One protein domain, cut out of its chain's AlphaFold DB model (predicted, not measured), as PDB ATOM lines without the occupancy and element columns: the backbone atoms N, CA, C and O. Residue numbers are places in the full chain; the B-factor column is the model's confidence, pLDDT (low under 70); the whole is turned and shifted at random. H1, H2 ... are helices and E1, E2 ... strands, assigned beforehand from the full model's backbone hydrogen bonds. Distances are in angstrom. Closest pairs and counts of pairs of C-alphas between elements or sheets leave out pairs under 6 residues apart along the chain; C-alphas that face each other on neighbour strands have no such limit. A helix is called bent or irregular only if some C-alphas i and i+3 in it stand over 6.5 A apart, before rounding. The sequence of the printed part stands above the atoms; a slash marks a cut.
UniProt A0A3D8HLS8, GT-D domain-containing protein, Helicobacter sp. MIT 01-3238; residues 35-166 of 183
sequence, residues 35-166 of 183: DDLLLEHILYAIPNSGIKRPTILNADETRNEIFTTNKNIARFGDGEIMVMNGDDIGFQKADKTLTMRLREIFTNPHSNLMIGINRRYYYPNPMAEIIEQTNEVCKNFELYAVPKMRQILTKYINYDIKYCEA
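What this domain is: This is residues 35 to 166 of the 183 residues of the protein "GT-D domain-containing protein" of Helicobacter sp. MIT 01-3238 (UniProt A0A3D8HLS8). A small twisted sheet of three strands stands in one part of the domain, with H2 over one face and H4 grazing it with residues 102 to 107, while H3 packs crosswise on H4. The bent helix H6 leads from H3 to a second, helical part, where H1 stands crosswise to both arms of H6 and H5 folds back on H6a as a helical hairpin. The printed part has 132 residues with six named helices and three named strands, in the order H1 H2 E1 H3 H4 E2 H5 H6 E3; the sheet runs E1 E2 E3, all parallel, and the class is mostly helix. The whole is compact, with a radius of gyration of the C-alphas of 15.4 A and spans of 40 by 35 by 27 A.

Where its parts are: The strands are E1, residues 72 to 76, 13.4 A long from C-alpha 72 at (38.958, 59.564, 30.962); E2, residues 113 to 117, 13.1 A; and E3, residues 162 to 165, 10.3 A, ending at C-alpha 165 at (31.162, 55.295, 40.801). H2 is residues 59 to 68, 14.2 A; H3 is residues 78 to 85, 10.6 A; and H4 is residues 96 to 107, 16.3 A. H6, residues 136 to 154, was assigned as one helix by its hydrogen bonds but is bent, with C-alphas 143 and 146 6.5 A apart; its arms are H6a, residues 136 to 143, 10.2 A, and H6b, residues 146 to 154, 12.1 A. H1 is residues 35 to 45, 15.4 A, from C-alpha 35 at (31.211, 34.586, 59.566), and H5 is residues 127 to 132, 8.6 A.

How they stand to each other: E1 and E2 are parallel at 26 degrees, with N 74 and O 114 at 2.9 A, within hydrogen-bond range. E2 and E3 are parallel at 60 degrees, with N 164 and O 115 at 2.9 A, also within range. E1, H3 H4, E2 and E2, H5 H6, E3 are strand-helix-strand units, two parallel neighbour strands with helices between, each with a right-handed crossover. H2 is on the sheet at a height over the sheet of 9.1 A, in two layers, helix on one face; the closest C-alphas of H2 and E3, Thr 62 and Cys 164, are 5.5 A apart. H3 touches H4, about perpendicular at 74 degrees, C-alphas of Met 84 and Thr 99 closest at 4.6 A. H6b touches H3, C-alphas of Asp 78 and Met 149 closest at 6.8 A. H1 touches H6b, about perpendicular at 80 degrees, C-alphas of Leu 37 and Pro 147 closest at 5.7 A. H5 and H6a form a hairpin, opposite ways at a shallow tilt of 7 degrees, C-alphas of Ile 130 and Lys 139 closest at 5.9 A. Every O i to N i+4 pair is within hydrogen-bond range in H1, H2, H3, H4, H5, H6a and H6b.

The domain as a whole: The two C-alphas farthest apart, those of Asp 35 and Asn 70, are 43.8 A apart. The printed part has no cut, and the link from H1 to H2, 13 residues, is long. No printed residue is under 70 in pLDDT.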
ATOM      1  N   ASP A  35      31.372  33.790  58.338       76.81
ATOM      2  CA  ASP A  35      31.211  34.586  59.566       76.81
ATOM      3  C   ASP A  35      32.095  35.851  59.563       76.81
ATOM      4  O   ASP A  35      31.624  36.936  59.911       76.81
ATOM      5  N   ASP A  36      33.355  35.743  59.124       84.69
ATOM      6  CA  ASP A  36      34.279  36.884  59.031       84.69
ATOM      7  C   ASP A  36      33.793  37.926  58.010       84.69
ATOM      8  O   ASP A  36      33.813  39.131  58.278       84.69
ATOM      9  N   LEU A  37      33.311  37.472  56.846       86.81
ATOM     10  CA  LEU A  37      32.747  38.342  55.811       86.81
ATOM     11  C   LEU A  37      31.470  39.040  56.293       86.81
ATOM     12  O   LEU A  37      31.284  40.230  56.027       86.81
ATOM     13  N   LEU A  38      30.616  38.327  57.033       83.88
ATOM     14  CA  LEU A  38      29.407  38.891  57.627       83.88
ATOM     15  C   LEU A  38      29.741  39.953  58.682       83.88
ATOM     16  O   LEU A  38      29.176  41.049  58.647       83.88
ATOM     17  N   LEU A  39      30.675  39.660  59.593       85.81
ATOM     18  CA  LEU A  39      31.142  40.611  60.603       85.81
ATOM     19  C   LEU A  39      31.704  41.873  59.949       85.81
ATOM     20  O   LEU A  39      31.326  42.986  60.314       85.81
ATOM     21  N   GLU A  40      32.558  41.712  58.942       87.69
ATOM     22  CA  GLU A  40      33.094  42.831  58.177       87.69
ATOM     23  C   GLU A  40      31.975  43.657  57.533       87.69
ATOM     24  O   GLU A  40      31.968  44.888  57.610       87.69
ATOM     25  N   HIS A  41      30.999  43.001  56.909       88.69
ATOM     26  CA  HIS A  41      29.880  43.675  56.272       88.69
ATOM     27  C   HIS A  41      29.051  44.500  57.275       88.69
ATOM     28  O   HIS A  41      28.778  45.677  57.014       88.69
ATOM     29  N   ILE A  42      28.752  43.941  58.454       88.12
ATOM     30  CA  ILE A  42      28.072  44.646  59.554       88.12
ATOM     31  C   ILE A  42      28.873  45.879  59.988       88.12
ATOM     32  O   ILE A  42      28.311  46.968  60.113       88.12
ATOM     33  N   LEU A  43      30.190  45.747  60.174       90.19
ATOM     34  CA  LEU A  43      31.025  46.867  60.607       90.19
ATOM     35  C   LEU A  43      31.005  48.030  59.597       90.19
ATOM     36  O   LEU A  43      30.976  49.198  59.994       90.19
ATOM     37  N   TYR A  44      30.984  47.744  58.293       91.50
ATOM     38  CA  TYR A  44      30.902  48.786  57.264       91.50
ATOM     39  C   TYR A  44      29.513  49.422  57.138       91.50
ATOM     40  O   TYR A  44      29.436  50.593  56.755       91.50
ATOM     41  N   ALA A  45      28.446  48.704  57.495       87.62
ATOM     42  CA  ALA A  45      27.081  49.229  57.510       87.62
ATOM     43  C   ALA A  45      26.801  50.175  58.691       87.62
ATOM     44  O   ALA A  45      25.872  50.977  58.627       87.62
ATOM     45  N   ILE A  46      27.609  50.127  59.756       86.38
ATOM     46  CA  ILE A  46      27.484  51.033  60.904       86.38
ATOM     47  C   ILE A  46      28.186  52.373  60.583       86.38
ATOM     48  O   ILE A  46      29.406  52.385  60.371       86.38
ATOM     49  N   PRO A  47      27.476  53.523  60.591       78.94
ATOM     50  CA  PRO A  47      28.055  54.824  60.226       78.94
ATOM     51  C   PRO A  47      29.255  55.249  61.087       78.94
ATOM     52  O   PRO A  47      30.216  55.809  60.568       78.94
ATOM     53  N   ASN A  48      29.243  54.912  62.381       83.88
ATOM     54  CA  ASN A  48      30.259  55.318  63.362       83.88
ATOM     55  C   ASN A  48      31.167  54.163  63.816       83.88
ATOM     56  O   ASN A  48      31.667  54.168  64.936       83.88
ATOM     57  N   SER A  49      31.398  53.161  62.965       87.75
ATOM     58  CA  SER A  49      32.248  52.004  63.302       87.75
ATOM     59  C   SER A  49      33.739  52.317  63.462       87.75
ATOM     60  O   SER A  49      34.517  51.427  63.788       87.75
ATOM     61  N   GLY A  50      34.171  53.553  63.188       89.12
ATOM     62  CA  GLY A  50      35.585  53.941  63.198       89.12
ATOM     63  C   GLY A  50      36.388  53.411  62.005       89.12
ATOM     64  O   GLY A  50      37.584  53.674  61.903       89.12
ATOM     65  N   ILE A  51      35.750  52.695  61.072       92.19
ATOM     66  CA  ILE A  51      36.436  52.161  59.898       92.19
ATOM     67  C   ILE A  51      36.744  53.264  58.884       92.19
ATOM     68  O   ILE A  51      35.863  54.019  58.455       92.19
ATOM     69  N   LYS A  52      38.001  53.286  58.433       93.06
ATOM     70  CA  LYS A  52      38.471  54.141  57.344       93.06
ATOM     71  C   LYS A  52      37.826  53.734  56.015       93.06
ATOM     72  O   LYS A  52      37.882  52.574  55.606       93.06
ATOM     73  N   ARG A  53      37.244  54.706  55.311       94.50
ATOM     74  CA  ARG A  53      36.602  54.529  53.999       94.50
ATOM     75  C   ARG A  53      37.258  55.466  52.976       94.50
ATOM     76  O   ARG A  53      37.573  56.597  53.347       94.50
ATOM     77  N   PRO A  54      37.499  55.025  51.730       95.69
ATOM     78  CA  PRO A  54      37.970  55.911  50.672       95.69
ATOM     79  C   PRO A  54      36.855  56.872  50.254       95.69
ATOM     80  O   PRO A  54      35.672  56.549  50.366       95.69
ATOM     81  N   THR A  55      37.217  58.039  49.724       96.25
ATOM     82  CA  THR A  55      36.235  58.948  49.129       96.25
ATOM     83  C   THR A  55      35.824  58.430  47.753       96.25
ATOM     84  O   THR A  55      36.655  58.333  46.851       96.25
ATOM     85  N   ILE A  56      34.539  58.116  47.585       96.19
ATOM     86  CA  ILE A  56      33.963  57.643  46.320       96.19
ATOM     87  C   ILE A  56      32.786  58.547  45.958       96.19
ATOM     88  O   ILE A  56      31.814  58.620  46.719       96.19
ATOM     89  N   LEU A  57      32.878  59.212  44.806       96.06
ATOM     90  CA  LEU A  57      31.786  60.013  44.258       96.06
ATOM     91  C   LEU A  57      30.547  59.143  44.033       96.06
ATOM     92  O   LEU A  57      30.650  58.007  43.570       96.06
ATOM     93  N   ASN A  58      29.370  59.685  44.327       94.50
ATOM     94  CA  ASN A  58      28.113  59.057  43.936       94.50
ATOM     95  C   ASN A  58      27.886  59.173  42.412       94.50
ATOM     96  O   ASN A  58      28.690  59.762  41.685       94.50
ATOM     97  N   ALA A  59      26.804  58.578  41.906       91.69
ATOM     98  CA  ALA A  59      26.526  58.539  40.469       91.69
ATOM     99  C   ALA A  59      26.341  59.937  39.846       91.69
ATOM    100  O   ALA A  59      26.853  60.185  38.755       91.69
ATOM    101  N   ASP A  60      25.657  60.853  40.535       92.88
ATOM    102  CA  ASP A  60      25.421  62.215  40.046       92.88
ATOM    103  C   ASP A  60      26.703  63.051  40.076       92.88
ATOM    104  O   ASP A  60      27.023  63.729  39.102       92.88
ATOM    105  N   GLU A  61      27.481  62.949  41.152       95.19
ATOM    106  CA  GLU A  61      28.792  63.591  41.267       95.19
ATOM    107  C   GLU A  61      29.768  63.071  40.205       95.19
ATOM    108  O   GLU A  61      30.464  63.856  39.567       95.19
ATOM    109  N   THR A  62      29.784  61.755  39.974       94.56
ATOM    110  CA  THR A  62      30.606  61.123  38.931       94.56
ATOM    111  C   THR A  62      30.210  61.637  37.551       94.56
ATOM    112  O   THR A  62      31.074  61.999  36.757       94.56
ATOM    113  N   ARG A  63      28.906  61.709  37.269       91.56
ATOM    114  CA  ARG A  63      28.383  62.245  36.009       91.56
ATOM    115  C   ARG A  63      28.775  63.711  35.822       91.56
ATOM    116  O   ARG A  63      29.223  64.085  34.742       91.56
ATOM    117  N   ASN A  64      28.643  64.524  36.865       93.88
ATOM    118  CA  ASN A  64      29.022  65.930  36.816       93.88
ATOM    119  C   ASN A  64      30.529  66.096  36.577       93.88
ATOM    120  O   ASN A  64      30.914  66.912  35.747       93.88
ATOM    121  N   GLU A  65      31.386  65.304  37.227       93.50
ATOM    122  CA  GLU A  65      32.839  65.327  36.993       93.50
ATOM    123  C   GLU A  65      33.174  64.949  35.539       93.50
ATOM    124  O   GLU A  65      33.997  65.607  34.908       93.50
ATOM    125  N   ILE A  66      32.497  63.946  34.969       91.31
ATOM    126  CA  ILE A  66      32.690  63.541  33.566       91.31
ATOM    127  C   ILE A  66      32.272  64.651  32.593       91.31
ATOM    128  O   ILE A  66      32.933  64.848  31.584       91.31
ATOM    129  N   PHE A  67      31.186  65.381  32.864       90.75
ATOM    130  CA  PHE A  67      30.735  66.455  31.969       90.75
ATOM    131  C   PHE A  67      31.502  67.766  32.133       90.75
ATOM    132  O   PHE A  67      31.574  68.557  31.197       90.75
ATOM    133  N   THR A  68      32.038  68.026  33.325       95.06
ATOM    134  CA  THR A  68      32.757  69.274  33.629       95.06
ATOM    135  C   THR A  68      34.260  69.163  33.395       95.06
ATOM    136  O   THR A  68      34.943  70.183  33.326       95.06
ATOM    137  N   THR A  69      34.785  67.946  33.244       91.56
ATOM    138  CA  THR A  69      36.204  67.686  32.988       91.56
ATOM    139  C   THR A  69      36.394  66.869  31.712       91.56
ATOM    140  O   THR A  69      35.525  66.112  31.312       91.56
ATOM    141  N   ASN A  70      37.572  66.959  31.088       89.38
ATOM    142  CA  ASN A  70      37.949  66.101  29.954       89.38
ATOM    143  C   ASN A  70      38.713  64.844  30.411       89.38
ATOM    144  O   ASN A  70      39.611  64.363  29.716       89.38
ATOM    145  N   LYS A  71      38.432  64.348  31.622       92.62
ATOM    146  CA  LYS A  71      39.108  63.166  32.166       92.62
ATOM    147  C   LYS A  71      38.520  61.895  31.557       92.62
ATOM    148  O   LYS A  71      37.311  61.766  31.389       92.62
ATOM    149  N   ASN A  72      39.384  60.922  31.291       93.00
ATOM    150  CA  ASN A  72      38.958  59.564  30.962       93.00
ATOM    151  C   ASN A  72      38.541  58.823  32.238       93.00
ATOM    152  O   ASN A  72      38.946  59.201  33.336       93.00
ATOM    153  N   ILE A  73      37.790  57.729  32.100       93.00
ATOM    154  CA  ILE A  73      37.397  56.872  33.225       93.00
ATOM    155  C   ILE A  73      37.807  55.417  32.978       93.00
ATOM    156  O   ILE A  73      37.457  54.825  31.958       93.00
ATOM    157  N   ALA A  74      38.516  54.825  33.939       94.81
ATOM    158  CA  ALA A  74      38.766  53.388  34.014       94.81
ATOM    159  C   ALA A  74      37.910  52.798  35.138       94.81
ATOM    160  O   ALA A  74      38.047  53.194  36.293       94.81
ATOM    161  N   ARG A  75      37.006  51.870  34.812       94.50
ATOM    162  CA  ARG A  75      36.062  51.276  35.771       94.50
ATOM    163  C   ARG A  75      36.523  49.875  36.152       94.50
ATOM    164  O   ARG A  75      36.768  49.062  35.270       94.50
ATOM    165  N   PHE A  76      36.597  49.610  37.449       95.25
ATOM    166  CA  PHE A  76      36.994  48.326  38.011       95.25
ATOM    167  C   PHE A  76      35.759  47.648  38.608       95.25
ATOM    168  O   PHE A  76      35.294  48.016  39.693       95.25
ATOM    169  N   GLY A  77      35.198  46.699  37.855       92.31
ATOM    170  CA  GLY A  77      34.143  45.810  38.323       92.31
ATOM    171  C   GLY A  77      34.700  44.655  39.152       92.31
ATOM    172  O   GLY A  77      35.897  44.568  39.415       92.31
ATOM    173  N   ASP A  78      33.820  43.740  39.546       91.31
ATOM    174  CA  ASP A  78      34.190  42.498  40.229       91.31
ATOM    175  C   ASP A  78      35.211  41.680  39.421       91.31
ATOM    176  O   ASP A  78      36.218  41.235  39.972       91.31
ATOM    177  N   GLY A  79      35.003  41.561  38.107       92.06
ATOM    178  CA  GLY A  79      35.924  40.885  37.194       92.06
ATOM    179  C   GLY A  79      37.323  41.508  37.175       92.06
ATOM    180  O   GLY A  79      38.308  40.815  37.429       92.06
ATOM    181  N   GLU A  80      37.431  42.818  36.927       94.88
ATOM    182  CA  GLU A  80      38.729  43.506  36.904       94.88
ATOM    183  C   GLU A  80      39.432  43.453  38.265       94.88
ATOM    184  O   GLU A  80      40.651  43.289  38.315       94.88
ATOM    185  N   ILE A  81      38.685  43.546  39.371       95.25
ATOM    186  CA  ILE A  81      39.234  43.433  40.730       95.25
ATOM    187  C   ILE A  81      39.827  42.039  40.963       95.25
ATOM    188  O   ILE A  81      40.925  41.924  41.515       95.25
ATOM    189  N   MET A  82      39.139  40.983  40.524       94.50
ATOM    190  CA  MET A  82      39.632  39.607  40.622       94.50
ATOM    191  C   MET A  82      40.903  39.401  39.788       94.50
ATOM    192  O   MET A  82      41.916  38.934  40.313       94.50
ATOM    193  N   VAL A  83      40.921  39.851  38.530       95.06
ATOM    194  CA  VAL A  83      42.114  39.738  37.670       95.06
ATOM    195  C   VAL A  83      43.282  40.571  38.213       95.06
ATOM    196  O   VAL A  83      44.434  40.129  38.193       95.06
ATOM    197  N   MET A  84      43.011  41.752  38.775       95.25
ATOM    198  CA  MET A  84      44.002  42.580  39.474       95.25
ATOM    199  C   MET A  84      44.570  41.878  40.724       95.25
ATOM    200  O   MET A  84      45.737  42.069  41.081       95.25
ATOM    201  N   ASN A  85      43.782  41.031  41.389       95.38
ATOM    202  CA  ASN A  85      44.249  40.192  42.493       95.38
ATOM    203  C   ASN A  85      45.042  38.957  42.018       95.38
ATOM    204  O   ASN A  85      45.776  38.378  42.815       95.38
ATOM    205  N   GLY A  86      44.988  38.634  40.724       93.50
ATOM    206  CA  GLY A  86      45.636  37.468  40.120       93.50
ATOM    207  C   GLY A  86      44.730  36.240  40.028       93.50
ATOM    208  O   GLY A  86      45.237  35.140  39.829       93.50
ATOM    209  N   ASP A  87      43.417  36.419  40.188       90.88
ATOM    210  CA  ASP A  87      42.428  35.351  40.078       90.88
ATOM    211  C   ASP A  87      41.923  35.216  38.631       90.88
ATOM    212  O   ASP A  87      41.684  36.212  37.943       90.88
ATOM    213  N   ASP A  88      41.724  33.977  38.179       89.44
ATOM    214  CA  ASP A  88      41.065  33.687  36.903       89.44
ATOM    215  C   ASP A  88      39.564  34.021  36.973       89.44
ATOM    216  O   ASP A  88      38.894  33.728  37.969       89.44
ATOM    217  N   ILE A  89      39.009  34.556  35.882       88.12
ATOM    218  CA  ILE A  89      37.560  34.724  35.699       88.12
ATOM    219  C   ILE A  89      37.083  33.988  34.441       88.12
ATOM    220  O   ILE A  89      37.871  33.654  33.557       88.12
ATOM    221  N   GLY A  90      35.774  33.736  34.336       80.50
ATOM    222  CA  GLY A  90      35.209  32.841  33.314       80.50
ATOM    223  C   GLY A  90      35.574  33.180  31.861       80.50
ATOM    224  O   GLY A  90      35.749  32.270  31.055       80.50
ATOM    225  N   PHE A  91      35.737  34.465  31.537       81.62
ATOM    226  CA  PHE A  91      36.064  34.936  30.182       81.62
ATOM    227  C   PHE A  91      37.506  35.447  30.026       81.62
ATOM    228  O   PHE A  91      37.911  35.773  28.915       81.62
ATOM    229  N   GLN A  92      38.283  35.522  31.111       81.25
ATOM    230  CA  GLN A  92      39.631  36.092  31.109       81.25
ATOM    231  C   GLN A  92      40.490  35.401  32.172       81.25
ATOM    232  O   GLN A  92      40.257  35.543  33.371       81.25
ATOM    233  N   LYS A  93      41.516  34.671  31.733       84.94
ATOM    234  CA  LYS A  93      42.523  34.126  32.651       84.94
ATOM    235  C   LYS A  93      43.414  35.246  33.180       84.94
ATOM    236  O   LYS A  93      43.704  36.203  32.450       84.94
ATOM    237  N   ALA A  94      43.861  35.102  34.420       78.62
ATOM    238  CA  ALA A  94      44.874  35.947  35.012       78.62
ATOM    239  C   ALA A  94      46.195  35.733  34.268       78.62
ATOM    240  O   ALA A  94      46.866  34.709  34.388       78.62
ATOM    241  N   ASP A  95      46.563  36.731  33.475       91.75
ATOM    242  CA  ASP A  95      47.891  36.851  32.897       91.75
ATOM    243  C   ASP A  95      48.711  37.822  33.750       91.75
ATOM    244  O   ASP A  95      48.219  38.883  34.140       91.75
ATOM    245  N   LYS A  96      49.978  37.487  34.025       92.88
ATOM    246  CA  LYS A  96      50.845  38.324  34.871       92.88
ATOM    247  C   LYS A  96      50.944  39.756  34.347       92.88
ATOM    248  O   LYS A  96      50.930  40.691  35.144       92.88
ATOM    249  N   THR A  97      51.033  39.931  33.031       95.81
ATOM    250  CA  THR A  97      51.111  41.247  32.389       95.81
ATOM    251  C   THR A  97      49.819  42.015  32.611       95.81
ATOM    252  O   THR A  97      49.863  43.157  33.062       95.81
ATOM    253  N   LEU A  98      48.668  41.379  32.374       94.19
ATOM    254  CA  LEU A  98      47.359  41.999  32.594       94.19
ATOM    255  C   LEU A  98      47.160  42.405  34.061       94.19
ATOM    256  O   LEU A  98      46.810  43.550  34.337       94.19
ATOM    257  N   THR A  99      47.448  41.506  35.002       95.62
ATOM    258  CA  THR A  99      47.372  41.788  36.441       95.62
ATOM    259  C   THR A  99      48.260  42.972  36.829       95.62
ATOM    260  O   THR A  99      47.808  43.865  37.545       95.62
ATOM    261  N   MET A 100      49.508  43.023  36.346       95.81
ATOM    262  CA  MET A 100      50.419  44.142  36.625       95.81
ATOM    263  C   MET A 100      49.903  45.462  36.047       95.81
ATOM    264  O   MET A 100      49.928  46.471  36.747       95.81
ATOM    265  N   ARG A 101      49.388  45.459  34.812       95.56
ATOM    266  CA  ARG A 101      48.841  46.662  34.168       95.56
ATOM    267  C   ARG A 101      47.585  47.174  34.870       95.56
ATOM    268  O   ARG A 101      47.448  48.379  35.047       95.56
ATOM    269  N   LEU A 102      46.696  46.285  35.316       96.00
ATOM    270  CA  LEU A 102      45.525  46.675  36.108       96.00
ATOM    271  C   LEU A 102      45.936  47.316  37.437       96.00
ATOM    272  O   LEU A 102      45.396  48.360  37.792       96.00
ATOM    273  N   ARG A 103      46.922  46.736  38.135       96.06
ATOM    274  CA  ARG A 103      47.471  47.328  39.366       96.06
ATOM    275  C   ARG A 103      48.076  48.698  39.100       96.06
ATOM    276  O   ARG A 103      47.755  49.631  39.816       96.06
ATOM    277  N   GLU A 104      48.890  48.823  38.054       95.38
ATOM    278  CA  GLU A 104      49.512  50.088  37.659       95.38
ATOM    279  C   GLU A 104      48.465  51.184  37.432       95.38
ATOM    280  O   GLU A 104      48.604  52.268  37.987       95.38
ATOM    281  N   ILE A 105      47.402  50.890  36.677       95.31
ATOM    282  CA  ILE A 105      46.308  51.839  36.429       95.31
ATOM    283  C   ILE A 105      45.579  52.189  37.733       95.31
ATOM    284  O   ILE A 105      45.211  53.341  37.942       95.31
ATOM    285  N   PHE A 106      45.350  51.206  38.607       96.31
ATOM    286  CA  PHE A 106      44.574  51.400  39.828       96.31
ATOM    287  C   PHE A 106      45.326  52.191  40.907       96.31
ATOM    288  O   PHE A 106      44.728  53.020  41.595       96.31
ATOM    289  N   THR A 107      46.622  51.921  41.089       93.88
ATOM    290  CA  THR A 107      47.411  52.472  42.202       93.88
ATOM    291  C   THR A 107      48.141  53.762  41.854       93.88
ATOM    292  O   THR A 107      48.529  54.486  42.769       93.88
ATOM    293  N   ASN A 108      48.345  54.060  40.567       89.44
ATOM    294  CA  ASN A 108      49.026  55.279  40.138       89.44
ATOM    295  C   ASN A 108      47.999  56.344  39.729       89.44
ATOM    296  O   ASN A 108      47.405  56.249  38.654       89.44
ATOM    297  N   PRO A 109      47.770  57.375  40.561       82.81
ATOM    298  CA  PRO A 109      46.864  58.448  40.191       82.81
ATOM    299  C   PRO A 109      47.409  59.217  38.983       82.81
ATOM    300  O   PRO A 109      48.557  59.660  38.968       82.81
ATOM    301  N   HIS A 110      46.551  59.426  37.987       87.75
ATOM    302  CA  HIS A 110      46.843  60.255  36.824       87.75
ATOM    303  C   HIS A 110      45.851  61.416  36.764       87.75
ATOM    304  O   HIS A 110      44.647  61.223  36.906       87.75
ATOM    305  N   SER A 111      46.338  62.631  36.504       87.75
ATOM    306  CA  SER A 111      45.508  63.849  36.492       87.75
ATOM    307  C   SER A 111      44.334  63.788  35.504       87.75
ATOM    308  O   SER A 111      43.284  64.375  35.762       87.75
ATOM    309  N   ASN A 112      44.502  63.041  34.408       92.25
ATOM    310  CA  ASN A 112      43.531  62.915  33.320       92.25
ATOM    311  C   ASN A 112      42.759  61.582  33.329       92.25
ATOM    312  O   ASN A 112      42.063  61.285  32.356       92.25
ATOM    313  N   LEU A 113      42.890  60.768  34.383       94.56
ATOM    314  CA  LEU A 113      42.200  59.483  34.507       94.56
ATOM    315  C   LEU A 113      41.505  59.366  35.862       94.56
ATOM    316  O   LEU A 113      42.136  59.384  36.916       94.56
ATOM    317  N   MET A 114      40.193  59.192  35.820       95.31
ATOM    318  CA  MET A 114      39.377  58.825  36.965       95.31
ATOM    319  C   MET A 114      39.373  57.307  37.131       95.31
ATOM    320  O   MET A 114      39.190  56.568  36.161       95.31
ATOM    321  N   ILE A 115      39.517  56.847  38.372       96.81
ATOM    322  CA  ILE A 115      39.404  55.430  38.723       96.81
ATOM    323  C   ILE A 115      38.029  55.186  39.338       96.81
ATOM    324  O   ILE A 115      37.651  55.815  40.329       96.81
ATOM    325  N   GLY A 116      37.263  54.299  38.714       96.12
ATOM    326  CA  GLY A 116      35.919  53.929  39.124       96.12
ATOM    327  C   GLY A 116      35.908  52.623  39.899       96.12
ATOM    328  O   GLY A 116      36.427  51.624  39.410       96.12
ATOM    329  N   ILE A 117      35.253  52.607  41.057       96.25
ATOM    330  CA  ILE A 117      34.939  51.393  41.825       96.25
ATOM    331  C   ILE A 117      33.468  51.416  42.232       96.25
ATOM    332  O   ILE A 117      32.860  52.482  42.324       96.25
ATOM    333  N   ASN A 118      32.872  50.248  42.473       94.62
ATOM    334  CA  ASN A 118      31.498  50.207  42.961       94.62
ATOM    335  C   ASN A 118      31.439  50.772  44.386       94.62
ATOM    336  O   ASN A 118      32.063  50.229  45.306       94.62
ATOM    337  N   ARG A 119      30.674  51.850  44.591       94.31
ATOM    338  CA  ARG A 119      30.586  52.520  45.894       94.31
ATOM    339  C   ARG A 119      30.040  51.604  46.986       94.31
ATOM    340  O   ARG A 119      30.449  51.741  48.140       94.31
ATOM    341  N   ARG A 120      29.189  50.633  46.631       91.69
ATOM    342  CA  ARG A 120      28.608  49.658  47.573       91.69
ATOM    343  C   ARG A 120      29.654  48.813  48.280       91.69
ATOM    344  O   ARG A 120      29.396  48.344  49.383       91.69
ATOM    345  N   TYR A 121      30.850  48.667  47.704       93.88
ATOM    346  CA  TYR A 121      31.937  47.998  48.404       93.88
ATOM    347  C   TYR A 121      32.258  48.702  49.720       93.88
ATOM    348  O   TYR A 121      32.335  48.017  50.721       93.88
ATOM    349  N   TYR A 122      32.329  50.034  49.793       94.00
ATOM    350  CA  TYR A 122      32.673  50.751  51.039       94.00
ATOM    351  C   TYR A 122      31.487  51.414  51.749       94.00
ATOM    352  O   TYR A 122      31.586  51.757  52.930       94.00
ATOM    353  N   TYR A 123      30.371  51.569  51.040       91.88
ATOM    354  CA  TYR A 123      29.121  52.132  51.539       91.88
ATOM    355  C   TYR A 123      27.975  51.158  51.220       91.88
ATOM    356  O   TYR A 123      27.202  51.424  50.295       91.88
ATOM    357  N   PRO A 124      27.920  49.995  51.900       89.31
ATOM    358  CA  PRO A 124      26.923  48.966  51.624       89.31
ATOM    359  C   PRO A 124      25.517  49.425  52.022       89.31
ATOM    360  O   PRO A 124      25.354  50.381  52.786       89.31
ATOM    361  N   ASN A 125      24.507  48.715  51.522       85.81
ATOM    362  CA  ASN A 125      23.129  48.940  51.946       85.81
ATOM    363  C   ASN A 125      22.959  48.589  53.439       85.81
ATOM    364  O   ASN A 125      23.695  47.749  53.969       85.81
ATOM    365  N   PRO A 126      21.983  49.197  54.129       85.00
ATOM    366  CA  PRO A 126      21.623  48.807  55.486       85.00
ATOM    367  C   PRO A 126      21.292  47.309  55.597       85.00
ATOM    368  O   PRO A 126      20.673  46.729  54.707       85.00
ATOM    369  N   MET A 127      21.638  46.692  56.736       84.19
ATOM    370  CA  MET A 127      21.393  45.255  56.962       84.19
ATOM    371  C   MET A 127      19.916  44.884  56.828       84.19
ATOM    372  O   MET A 127      19.605  43.820  56.302       84.19
ATOM    373  N   ALA A 128      19.019  45.761  57.287       84.75
ATOM    374  CA  ALA A 128      17.578  45.546  57.203       84.75
ATOM    375  C   ALA A 128      17.130  45.297  55.752       84.75
ATOM    376  O   ALA A 128      16.490  44.286  55.477       84.75
ATOM    377  N   GLU A 129      17.582  46.132  54.810       86.88
ATOM    378  CA  GLU A 129      17.242  46.002  53.386       86.88
ATOM    379  C   GLU A 129      17.783  44.701  52.772       86.88
ATOM    380  O   GLU A 129      17.131  44.071  51.939       86.88
ATOM    381  N   ILE A 130      18.973  44.262  53.187       84.75
ATOM    382  CA  ILE A 130      19.582  43.022  52.684       84.75
ATOM    383  C   ILE A 130      18.862  41.788  53.235       84.75
ATOM    384  O   ILE A 130      18.705  40.792  52.526       84.75
ATOM    385  N   ILE A 131      18.417  41.827  54.491       82.75
ATOM    386  CA  ILE A 131      17.679  40.717  55.104       82.75
ATOM    387  C   ILE A 131      16.312  40.550  54.435       82.75
ATOM    388  O   ILE A 131      15.933  39.407  54.157       82.75
ATOM    389  N   GLU A 132      15.635  41.665  54.142       87.69
ATOM    390  CA  GLU A 132      14.338  41.731  53.456       87.69
ATOM    391  C   GLU A 132      14.406  41.347  51.970       87.69
ATOM    392  O   GLU A 132      13.382  41.018  51.368       87.69
ATOM    393  N   GLN A 133      15.599  41.340  51.367       83.81
ATOM    394  CA  GLN A 133      15.788  40.930  49.981       83.81
ATOM    395  C   GLN A 133      15.341  39.476  49.766       83.81
ATOM    396  O   GLN A 133      15.934  38.533  50.295       83.81
ATOM    397  N   THR A 134      14.325  39.296  48.924       85.00
ATOM    398  CA  THR A 134      13.774  37.978  48.575       85.00
ATOM    399  C   THR A 134      14.579  37.279  47.484       85.00
ATOM    400  O   THR A 134      14.551  36.054  47.382       85.00
ATOM    401  N   ASN A 135      15.335  38.030  46.679       88.62
ATOM    402  CA  ASN A 135      16.247  37.451  45.703       88.62
ATOM    403  C   ASN A 135      17.523  36.948  46.397       88.62
ATOM    404  O   ASN A 135      18.419  37.731  46.723       88.62
ATOM    405  N   GLU A 136      17.627  35.629  46.572       81.81
ATOM    406  CA  GLU A 136      18.773  34.987  47.226       81.81
ATOM    407  C   GLU A 136      20.110  35.287  46.542       81.81
ATOM    408  O   GLU A 136      21.127  35.414  47.217       81.81
ATOM    409  N   VAL A 137      20.133  35.445  45.214       80.62
ATOM    410  CA  VAL A 137      21.363  35.769  44.477       80.62
ATOM    411  C   VAL A 137      21.849  37.166  44.850       80.62
ATOM    412  O   VAL A 137      23.017  37.337  45.194       80.62
ATOM    413  N   CYS A 138      20.954  38.156  44.844       82.19
ATOM    414  CA  CYS A 138      21.275  39.515  45.280       82.19
ATOM    415  C   CYS A 138      21.680  39.544  46.757       82.19
ATOM    416  O   CYS A 138      22.670  40.178  47.108       82.19
ATOM    417  N   LYS A 139      20.955  38.818  47.615       84.88
ATOM    418  CA  LYS A 139      21.251  38.725  49.047       84.88
ATOM    419  C   LYS A 139      22.635  38.129  49.305       84.88
ATOM    420  O   LYS A 139      23.425  38.709  50.043       84.88
ATOM    421  N   ASN A 140      22.965  37.018  48.650       83.94
ATOM    422  CA  ASN A 140      24.274  36.379  48.767       83.94
ATOM    423  C   ASN A 140      25.395  37.258  48.200       83.94
ATOM    424  O   ASN A 140      26.498  37.285  48.746       83.94
ATOM    425  N   PHE A 141      25.127  38.003  47.126       85.31
ATOM    426  CA  PHE A 141      26.089  38.965  46.602       85.31
ATOM    427  C   PHE A 141      26.411  40.055  47.636       85.31
ATOM    428  O   PHE A 141      27.583  40.307  47.909       85.31
ATOM    429  N   GLU A 142      25.392  40.660  48.250       86.56
ATOM    430  CA  GLU A 142      25.582  41.711  49.260       86.56
ATOM    431  C   GLU A 142      26.281  41.173  50.523       86.56
ATOM    432  O   GLU A 142      27.212  41.800  51.023       86.56
ATOM    433  N   LEU A 143      25.905  39.983  51.003       86.44
ATOM    434  CA  LEU A 143      26.470  39.415  52.232       86.44
ATOM    435  C   LEU A 143      27.892  38.868  52.076       86.44
ATOM    436  O   LEU A 143      28.658  38.928  53.032       86.44
ATOM    437  N   TYR A 144      28.264  38.351  50.899       85.25
ATOM    438  CA  TYR A 144      29.535  37.631  50.735       85.25
ATOM    439  C   TYR A 144      30.435  38.213  49.646       85.25
ATOM    440  O   TYR A 144      31.640  38.373  49.853       85.25
ATOM    441  N   ALA A 145      29.888  38.557  48.477       87.81
ATOM    442  CA  ALA A 145      30.708  39.057  47.374       87.81
ATOM    443  C   ALA A 145      31.201  40.486  47.639       87.81
ATOM    444  O   ALA A 145      32.378  40.771  47.427       87.81
ATOM    445  N   VAL A 146      30.342  41.366  48.155       91.81
ATOM    446  CA  VAL A 146      30.697  42.747  48.523       91.81
ATOM    447  C   VAL A 146      31.852  42.814  49.535       91.81
ATOM    448  O   VAL A 146      32.845  43.476  49.216       91.81
ATOM    449  N   PRO A 147      31.801  42.152  50.711       92.50
ATOM    450  CA  PRO A 147      32.931  42.169  51.642       92.50
ATOM    451  C   PRO A 147      34.175  41.504  51.039       92.50
ATOM    452  O   PRO A 147      35.265  42.057  51.135       92.50
ATOM    453  N   LYS A 148      34.039  40.407  50.281       91.81
ATOM    454  CA  LYS A 148      35.188  39.787  49.599       91.81
ATOM    455  C   LYS A 148      35.880  40.749  48.625       91.81
ATOM    456  O   LYS A 148      37.107  40.850  48.621       91.81
ATOM    457  N   MET A 149      35.115  41.476  47.807       93.62
ATOM    458  CA  MET A 149      35.667  42.490  46.898       93.62
ATOM    459  C   MET A 149      36.340  43.623  47.670       93.62
ATOM    460  O   MET A 149      37.412  44.087  47.279       93.62
ATOM    461  N   ARG A 150      35.762  44.035  48.801       94.81
ATOM    462  CA  ARG A 150      36.349  45.046  49.684       94.81
ATOM    463  C   ARG A 150      37.684  44.599  50.276       94.81
ATOM    464  O   ARG A 150      38.635  45.380  50.238       94.81
ATOM    465  N   GLN A 151      37.791  43.362  50.763       93.44
ATOM    466  CA  GLN A 151      39.052  42.805  51.271       93.44
ATOM    467  C   GLN A 151      40.151  42.827  50.209       93.44
ATOM    468  O   GLN A 151      41.306  43.130  50.508       93.44
ATOM    469  N   ILE A 152      39.801  42.530  48.955       95.06
ATOM    470  CA  ILE A 152      40.743  42.608  47.837       95.06
ATOM    471  C   ILE A 152      41.138  44.064  47.577       95.06
ATOM    472  O   ILE A 152      42.327  44.376  47.561       95.06
ATOM    473  N   LEU A 153      40.160  44.958  47.410       95.69
ATOM    474  CA  LEU A 153      40.396  46.372  47.114       95.69
ATOM    475  C   LEU A 153      41.217  47.073  48.199       95.69
ATOM    476  O   LEU A 153      42.068  47.893  47.872       95.69
ATOM    477  N   THR A 154      41.009  46.737  49.472       94.81
ATOM    478  CA  THR A 154      41.715  47.355  50.610       94.81
ATOM    479  C   THR A 154      43.235  47.169  50.519       94.81
ATOM    480  O   THR A 154      43.981  48.001  51.025       94.81
ATOM    481  N   LYS A 155      43.718  46.139  49.808       95.25
ATOM    482  CA  LYS A 155      45.155  45.932  49.546       95.25
ATOM    483  C   LYS A 155      45.762  46.986  48.610       95.25
ATOM    484  O   LYS A 155      46.976  47.155  48.609       95.25
ATOM    485  N   TYR A 156      44.935  47.637  47.791       95.75
ATOM    486  CA  TYR A 156      45.363  48.519  46.699       95.75
ATOM    487  C   TYR A 156      44.800  49.942  46.807       95.75
ATOM    488  O   TYR A 156      45.226  50.822  46.063       95.75
ATOM    489  N   ILE A 157      43.827  50.179  47.692       95.88
ATOM    490  CA  ILE A 157      43.200  51.490  47.859       95.88
ATOM    491  C   ILE A 157      44.208  52.526  48.348       95.88
ATOM    492  O   ILE A 157      44.913  52.332  49.338       95.88
ATOM    493  N   ASN A 158      44.187  53.678  47.686       95.00
ATOM    494  CA  ASN A 158      44.824  54.896  48.142       95.00
ATOM    495  C   ASN A 158      43.747  55.808  48.747       95.00
ATOM    496  O   ASN A 158      42.866  56.305  48.050       95.00
ATOM    497  N   TYR A 159      43.800  56.019  50.060       94.56
ATOM    498  CA  TYR A 159      42.794  56.809  50.774       94.56
ATOM    499  C   TYR A 159      42.924  58.324  50.570       94.56
ATOM    500  O   TYR A 159      42.017  59.049  50.974       94.56
ATOM    501  N   ASP A 160      44.017  58.790  49.968       93.69
ATOM    502  CA  ASP A 160      44.295  60.214  49.759       93.69
ATOM    503  C   ASP A 160      43.764  60.716  48.406       93.69
ATOM    504  O   ASP A 160      43.793  61.915  48.125       93.69
ATOM    505  N   ILE A 161      43.254  59.810  47.561       93.31
ATOM    506  CA  ILE A 161      42.644  60.149  46.274       93.31
ATOM    507  C   ILE A 161      41.132  59.927  46.289       93.31
ATOM    508  O   ILE A 161      40.567  59.213  47.118       93.31
ATOM    509  N   LYS A 162      40.473  60.547  45.314       94.88
ATOM    510  CA  LYS A 162      39.034  60.444  45.098       94.88
ATOM    511  C   LYS A 162      38.743  59.450  43.975       94.88
ATOM    512  O   LYS A 162      39.229  59.620  42.859       94.88
ATOM    513  N   TYR A 163      37.910  58.459  44.267       96.56
ATOM    514  CA  TYR A 163      37.381  57.504  43.295       96.56
ATOM    515  C   TYR A 163      36.010  57.948  42.779       96.56
ATOM    516  O   TYR A 163      35.347  58.794  43.382       96.56
ATOM    517  N   CYS A 164      35.560  57.348  41.682       95.94
ATOM    518  CA  CYS A 164      34.230  57.568  41.120       95.94
ATOM    519  C   CYS A 164      33.382  56.292  41.093       95.94
ATOM    520  O   CYS A 164      33.895  55.190  41.290       95.94
ATOM    521  N   GLU A 165      32.077  56.433  40.876       95.38
ATOM    522  CA  GLU A 165      31.162  55.295  40.801       95.38
ATOM    523  C   GLU A 165      31.366  54.521  39.487       95.38
ATOM    524  O   GLU A 165      31.180  55.055  38.393       95.38
ATOM    525  N   ALA A 166      31.715  53.235  39.580       91.50
ATOM    526  CA  ALA A 166      31.853  52.356  38.411       91.50
ATOM    527  C   ALA A 166      30.504  51.884  37.835       91.50
ATOM    528  O   ALA A 166      30.414  51.500  36.662       91.50
TER     529      ALA A 166